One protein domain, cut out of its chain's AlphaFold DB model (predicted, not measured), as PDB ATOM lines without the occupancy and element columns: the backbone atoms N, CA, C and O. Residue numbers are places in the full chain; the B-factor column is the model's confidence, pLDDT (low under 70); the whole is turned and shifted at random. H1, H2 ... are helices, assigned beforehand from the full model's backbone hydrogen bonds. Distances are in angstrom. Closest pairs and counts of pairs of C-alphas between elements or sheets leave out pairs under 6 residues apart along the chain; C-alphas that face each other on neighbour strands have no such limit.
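AT A GLANCE: This is residues 2 to 56 of the 97 residues of an uncharacterized protein of Rhizobiales bacterium 62-17 (UniProt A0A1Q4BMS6). Two long helices, H1 and the longer H2, are joined by the loop of residues 22 to 29 and cross slantwise at a distance, the chain running out along H1 and coming back along H2, in a loose, open arrangement with no C-alpha of the one helix within 8 A of the other. Residues 2 to 8, which belong to H1, and residues 48 to 53, of which 48 to 51 belong to H2, stick out, and the last residues after H2 fold back. The printed part has 55 residues with two named helices, H1 then H2, and no named strand; its class is all helix. It is loose, with a radius of gyration of the C-alphas of 13.5 A, and elongated, spanning 39 by 22 by 18 A.

IN THESE COORDINATES: H2, residues 30 to 51, is 31.5 A long from C-alpha 30 at (212.452, 462.085, 496.196) to C-alpha 51 at (229.881, 439.270, 483.238). H1, residues 2 to 21, begins at C-alpha 2 (226.128, 453.369, 475.046) and is 28.5 A long.

HOW THE PARTS SIT: H1 and H2 are apart, with no C-alpha of the one within 8 A of the other. In both, every O i to N i+4 pair is within hydrogen-bond range.

THE WHOLE: The C-alphas farthest apart, those of Ser 22 and Glu 52, are 39.1 A apart. The printed part has no cut, and the link of 8 residues is short. No printed residue is under 70 in pLDDT.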
ATOM      1  N   VAL A   2     225.113 453.219 473.974       82.06
ATOM      2  CA  VAL A   2     226.128 453.369 475.046       82.06
ATOM      3  C   VAL A   2     226.576 454.823 475.248       82.06
ATOM      4  O   VAL A   2     226.716 455.250 476.385       82.06
ATOM      5  N   GLN A   3     226.741 455.597 474.169       82.88
ATOM      6  CA  GLN A   3     227.106 457.014 474.278       82.88
ATOM      7  C   GLN A   3     226.020 457.849 474.972       82.88
ATOM      8  O   GLN A   3     226.311 458.543 475.930       82.88
ATOM      9  N   SER A   4     224.754 457.677 474.585       88.75
ATOM     10  CA  SER A   4     223.624 458.368 475.225       88.75
ATOM     11  C   SER A   4     223.500 458.050 476.722       88.75
ATOM     12  O   SER A   4     223.169 458.940 477.498       88.75
ATOM     13  N   VAL A   5     223.812 456.819 477.145       88.19
ATOM     14  CA  VAL A   5     223.849 456.455 478.574       88.19
ATOM     15  C   VAL A   5     225.013 457.141 479.296       88.19
ATOM     16  O   VAL A   5     224.841 457.574 480.433       88.19
ATOM     17  N   LYS A   6     226.181 457.274 478.651       87.88
ATOM     18  CA  LYS A   6     227.322 458.014 479.217       87.88
ATOM     19  C   LYS A   6     226.993 459.492 479.404       87.88
ATOM     20  O   LYS A   6     227.260 460.025 480.473       87.88
ATOM     21  N   ASP A   7     226.393 460.117 478.397       91.56
ATOM     22  CA  ASP A   7     226.074 461.546 478.422       91.56
ATOM     23  C   ASP A   7     225.011 461.850 479.493       91.56
ATOM     24  O   ASP A   7     225.171 462.776 480.285       91.56
ATOM     25  N   ALA A   8     223.963 461.021 479.582       90.94
ATOM     26  CA  ALA A   8     222.946 461.137 480.626       90.94
ATOM     27  C   ALA A   8     223.519 460.887 482.032       90.94
ATOM     28  O   ALA A   8     223.170 461.593 482.975       90.94
ATOM     29  N   GLY A   9     224.412 459.898 482.169       91.00
ATOM     30  CA  GLY A   9     225.104 459.615 483.426       91.00
ATOM     31  C   GLY A   9     225.964 460.789 483.887       91.00
ATOM     32  O   GLY A   9     225.865 461.186 485.043       91.00
ATOM     33  N   ALA A  10     226.744 461.383 482.980       91.81
ATOM     34  CA  ALA A  10     227.554 462.563 483.274       91.81
ATOM     35  C   ALA A  10     226.684 463.749 483.714       91.81
ATOM     36  O   ALA A  10     226.917 464.305 484.779       91.81
ATOM     37  N   ALA A  11     225.622 464.062 482.963       93.50
ATOM     38  CA  ALA A  11     224.722 465.165 483.293       93.50
ATOM     39  C   ALA A  11     224.046 464.997 484.667       93.50
ATOM     40  O   ALA A  11     223.948 465.957 485.429       93.50
ATOM     41  N   LEU A  12     223.602 463.778 485.002       92.69
ATOM     42  CA  LEU A  12     223.026 463.487 486.315       92.69
ATOM     43  C   LEU A  12     224.069 463.634 487.430       92.69
ATOM     44  O   LEU A  12     223.787 464.254 488.451       92.69
ATOM     45  N   SER A  13     225.265 463.069 487.244       92.44
ATOM     46  CA  SER A  13     226.342 463.168 488.232       92.44
ATOM     47  C   SER A  13     226.775 464.614 488.466       92.44
ATOM     48  O   SER A  13     226.963 465.000 489.617       92.44
ATOM     49  N   ASP A  14     226.893 465.418 487.413       94.62
ATOM     50  CA  ASP A  14     227.245 466.834 487.523       94.62
ATOM     51  C   ASP A  14     226.169 467.608 488.294       94.62
ATOM     52  O   ASP A  14     226.490 468.277 489.275       94.62
ATOM     53  N   ALA A  15     224.890 467.422 487.949       94.56
ATOM     54  CA  ALA A  15     223.778 468.076 488.639       94.56
ATOM     55  C   ALA A  15     223.696 467.711 490.135       94.56
ATOM     56  O   ALA A  15     223.482 468.584 490.976       94.56
ATOM     57  N   LEU A  16     223.898 466.435 490.488       94.25
ATOM     58  CA  LEU A  16     223.904 465.991 491.887       94.25
ATOM     59  C   LEU A  16     225.107 466.543 492.659       94.25
ATOM     60  O   LEU A  16     224.963 466.965 493.805       94.25
ATOM     61  N   ASN A  17     226.288 466.570 492.038       93.31
ATOM     62  CA  ASN A  17     227.484 467.140 492.651       93.31
ATOM     63  C   ASN A  17     227.345 468.646 492.884       93.31
ATOM     64  O   ASN A  17     227.824 469.153 493.896       93.31
ATOM     65  N   ASP A  18     226.689 469.363 491.976       94.50
ATOM     66  CA  ASP A  18     226.413 470.785 492.153       94.50
ATOM     67  C   ASP A  18     225.428 471.021 493.298       94.50
ATOM     68  O   ASP A  18     225.713 471.846 494.166       94.50
ATOM     69  N   ALA A  19     224.355 470.228 493.389       94.25
ATOM     70  CA  ALA A  19     223.418 470.293 494.511       94.25
ATOM     71  C   ALA A  19     224.088 469.981 495.865       94.25
ATOM     72  O   ALA A  19     223.800 470.645 496.860       94.25
ATOM     73  N   LEU A  20     225.016 469.015 495.904       92.44
ATOM     74  CA  LEU A  20     225.823 468.700 497.090       92.44
ATOM     75  C   LEU A  20     226.731 469.869 497.498       92.44
ATOM     76  O   LEU A  20     226.864 470.160 498.684       92.44
ATOM     77  N   ARG A  21     227.352 470.555 496.531       94.19
ATOM     78  CA  ARG A  21     228.218 471.720 496.791       94.19
ATOM     79  C   ARG A  21     227.438 472.948 497.244       94.19
ATOM     80  O   ARG A  21     227.984 473.758 497.988       94.19
ATOM     81  N   SER A  22     226.206 473.104 496.768       93.44
ATOM     82  CA  SER A  22     225.345 474.243 497.084       93.44
ATOM     83  C   SER A  22     224.400 473.999 498.265       93.44
ATOM     84  O   SER A  22     223.528 474.832 498.490       93.44
ATOM     85  N   ASP A  23     224.536 472.873 498.977       89.69
ATOM     86  CA  ASP A  23     223.652 472.450 500.080       89.69
ATOM     87  C   ASP A  23     222.155 472.407 499.696       89.69
ATOM     88  O   ASP A  23     221.264 472.574 500.522       89.69
ATOM     89  N   ALA A  24     221.867 472.167 498.410       92.19
ATOM     90  CA  ALA A  24     220.517 472.153 497.836       92.19
ATOM     91  C   ALA A  24     219.963 470.727 497.665       92.19
ATOM     92  O   ALA A  24     218.997 470.499 496.941       92.19
ATOM     93  N   VAL A  25     220.584 469.730 498.307       89.88
ATOM     94  CA  VAL A  25     220.172 468.319 498.190       89.88
ATOM     95  C   VAL A  25     218.745 468.108 498.697       89.88
ATOM     96  O   VAL A  25     218.019 467.289 498.143       89.88
ATOM     97  N   ALA A  26     218.328 468.873 499.710       93.00
ATOM     98  CA  ALA A  26     216.976 468.821 500.261       93.00
ATOM     99  C   ALA A  26     215.890 469.297 499.277       93.00
ATOM    100  O   ALA A  26     214.724 468.957 499.460       93.00
ATOM    101  N   ASP A  27     216.263 470.049 498.236       93.12
ATOM    102  CA  ASP A  27     215.334 470.549 497.216       93.12
ATOM    103  C   ASP A  27     215.126 469.548 496.067       93.12
ATOM    104  O   ASP A  27     214.272 469.757 495.201       93.12
ATOM    105  N   ILE A  28     215.903 468.460 496.027       93.50
ATOM    106  CA  ILE A  28     215.761 467.414 495.014       93.50
ATOM    107  C   ILE A  28     214.519 466.576 495.349       93.50
ATOM    108  O   ILE A  28     214.482 465.972 496.420       93.50
ATOM    109  N   PRO A  29     213.526 466.462 494.443       95.00
ATOM    110  CA  PRO A  29     212.367 465.611 494.683       95.00
ATOM    111  C   PRO A  29     212.771 464.148 494.875       95.00
ATOM    112  O   PRO A  29     213.578 463.614 494.103       95.00
ATOM    113  N   ASP A  30     212.163 463.481 495.856       95.12
ATOM    114  CA  ASP A  30     212.452 462.085 496.196       95.12
ATOM    115  C   ASP A  30     212.354 461.162 494.972       95.12
ATOM    116  O   ASP A  30     213.188 460.270 494.790       95.12
ATOM    117  N   GLU A  31     211.383 461.396 494.084       95.56
ATOM    118  CA  GLU A  31     211.161 460.578 492.892       95.56
ATOM    119  C   GLU A  31     212.354 460.616 491.930       95.56
ATOM    120  O   GLU A  31     212.620 459.634 491.232       95.56
ATOM    121  N   VAL A  32     213.102 461.723 491.887       93.31
ATOM    122  CA  VAL A  32     214.302 461.844 491.047       93.31
ATOM    123  C   VAL A  32     215.372 460.873 491.539       93.31
ATOM    124  O   VAL A  32     215.898 460.082 490.749       93.31
ATOM    125  N   LEU A  33     215.651 460.879 492.845       93.75
ATOM    126  CA  LEU A  33     216.634 459.983 493.454       93.75
ATOM    127  C   LEU A  33     216.174 458.523 493.390       93.75
ATOM    128  O   LEU A  33     216.965 457.651 493.027       93.75
ATOM    129  N   GLN A  34     214.895 458.249 493.650       95.62
ATOM    130  CA  GLN A  34     214.325 456.901 493.569       95.62
ATOM    131  C   GLN A  34     214.435 456.311 492.159       95.62
ATOM    132  O   GLN A  34     214.859 455.160 492.000       95.62
ATOM    133  N   ASN A  35     214.101 457.088 491.124       94.81
ATOM    134  CA  ASN A  35     214.192 456.645 489.733       94.81
ATOM    135  C   ASN A  35     215.647 456.394 489.316       94.81
ATOM    136  O   ASN A  35     215.947 455.352 488.723       94.81
ATOM    137  N   ALA A  36     216.556 457.308 489.670       93.81
ATOM    138  CA  ALA A  36     217.983 457.162 489.398       93.81
ATOM    139  C   ALA A  36     218.563 455.917 490.087       93.81
ATOM    140  O   ALA A  36     219.172 455.070 489.428       93.81
ATOM    141  N   MET A  37     218.316 455.753 491.389       94.94
ATOM    142  CA  MET A  37     218.766 454.585 492.147       94.94
ATOM    143  C   MET A  37     218.195 453.282 491.588       94.94
ATOM    144  O   MET A  37     218.937 452.317 491.415       94.94
ATOM    145  N   THR A  38     216.905 453.248 491.244       96.44
ATOM    146  CA  THR A  38     216.265 452.063 490.651       96.44
ATOM    147  C   THR A  38     216.957 451.643 489.357       96.44
ATOM    148  O   THR A  38     217.241 450.458 489.161       96.44
ATOM    149  N   ALA A  39     217.251 452.600 488.473       95.25
ATOM    150  CA  ALA A  39     217.948 452.325 487.222       95.25
ATOM    151  C   ALA A  39     219.383 451.828 487.465       95.25
ATOM    152  O   ALA A  39     219.791 450.832 486.864       95.25
ATOM    153  N   LEU A  40     220.123 452.475 488.372       94.31
ATOM    154  CA  LEU A  40     221.503 452.117 488.712       94.31
ATOM    155  C   LEU A  40     221.604 450.717 489.324       94.31
ATOM    156  O   LEU A  40     222.408 449.913 488.858       94.31
ATOM    157  N   VAL A  41     220.761 450.395 490.311       95.06
ATOM    158  CA  VAL A  41     220.746 449.080 490.971       95.06
ATOM    159  C   VAL A  41     220.431 447.975 489.966       95.06
ATOM    160  O   VAL A  41     221.168 446.991 489.890       95.06
ATOM    161  N   LYS A  42     219.390 448.148 489.137       95.25
ATOM    162  CA  LYS A  42     219.028 447.160 488.105       95.25
ATOM    163  C   LYS A  42     220.143 446.971 487.079       95.25
ATOM    164  O   LYS A  42     220.451 445.839 486.715       95.25
ATOM    165  N   ALA A  43     220.754 448.062 486.614       94.06
ATOM    166  CA  ALA A  43     221.838 448.002 485.639       94.06
ATOM    167  C   ALA A  43     223.101 447.346 486.215       94.06
ATOM    168  O   ALA A  43     223.725 446.531 485.535       94.06
ATOM    169  N   TYR A  44     223.465 447.675 487.458       93.50
ATOM    170  CA  TYR A  44     224.600 447.075 488.157       93.50
ATOM    171  C   TYR A  44     224.399 445.570 488.347       93.50
ATOM    172  O   TYR A  44     225.245 444.794 487.904       93.50
ATOM    173  N   ALA A  45     223.260 445.160 488.916       92.38
ATOM    174  CA  ALA A  45     222.940 443.751 489.141       92.38
ATOM    175  C   ALA A  45     222.978 442.957 487.827       92.38
ATOM    176  O   ALA A  45     223.726 441.990 487.710       92.38
ATOM    177  N   ALA A  46     222.280 443.441 486.792       93.88
ATOM    178  CA  ALA A  46     222.255 442.788 485.487       93.88
ATOM    179  C   ALA A  46     223.643 442.691 484.838       93.88
ATOM    180  O   ALA A  46     223.912 441.738 484.111       93.88
ATOM    181  N   LYS A  47     224.528 443.673 485.065       92.56
ATOM    182  CA  LYS A  47     225.894 443.650 484.533       92.56
ATOM    183  C   LYS A  47     226.751 442.612 485.251       92.56
ATOM    184  O   LYS A  47     227.345 441.793 484.563       92.56
ATOM    185  N   VAL A  48     226.783 442.632 486.586       90.69
ATOM    186  CA  VAL A  48     227.563 441.678 487.398       90.69
ATOM    187  C   VAL A  48     227.130 440.240 487.116       90.69
ATOM    188  O   VAL A  48     227.982 439.382 486.907       90.69
ATOM    189  N   GLU A  49     225.822 439.988 487.018       87.56
ATOM    190  CA  GLU A  49     225.291 438.666 486.665       87.56
ATOM    191  C   GLU A  49     225.714 438.214 485.264       87.56
ATOM    192  O   GLU A  49     226.049 437.052 485.068       87.56
ATOM    193  N   LYS A  50     225.726 439.121 484.277       90.25
ATOM    194  CA  LYS A  50     226.109 438.776 482.898       90.25
ATOM    195  C   LYS A  50     227.599 438.549 482.713       90.25
ATOM    196  O   LYS A  50     227.978 437.786 481.830       90.25
ATOM    197  N   THR A  51     228.427 439.310 483.421       87.44
ATOM    198  CA  THR A  51     229.881 439.270 483.238       87.44
ATOM    199  C   THR A  51     230.563 438.309 484.197       87.44
ATOM    200  O   THR A  51     231.761 438.105 484.045       87.44
ATOM    201  N   GLU A  52     229.836 437.777 485.190       80.00
ATOM    202  CA  GLU A  52     230.377 436.996 486.315       80.00
ATOM    203  C   GLU A  52     231.573 437.688 486.996       80.00
ATOM    204  O   GLU A  52     232.414 437.064 487.637       80.00
ATOM    205  N   GLN A  53     231.650 439.012 486.844       79.00
ATOM    206  CA  GLN A  53     232.770 439.834 487.270       79.00
ATOM    207  C   GLN A  53     232.255 440.875 488.246       79.00
ATOM    208  O   GLN A  53     231.506 441.784 487.879       79.00
ATOM    209  N   GLU A  54     232.696 440.743 489.489       77.12
ATOM    210  CA  GLU A  54     232.451 441.730 490.524       77.12
ATOM    211  C   GLU A  54     233.342 442.958 490.295       77.12
ATOM    212  O   GLU A  54     234.535 442.857 489.999       77.12
ATOM    213  N   PHE A  55     232.752 444.142 490.428       87.94
ATOM    214  CA  PHE A  55     233.473 445.408 490.496       87.94
ATOM    215  C   PHE A  55     232.812 446.286 491.555       87.94
ATOM    216  O   PHE A  55     231.631 446.120 491.845       87.94
ATOM    217  N   ALA A  56     233.561 447.217 492.144       89.25
ATOM    218  CA  ALA A  56     233.006 448.078 493.182       89.25
ATOM    219  C   ALA A  56     231.844 448.932 492.619       89.25
ATOM    220  O   ALA A  56     232.034 449.598 491.597       89.25
TER     221      ALA A  56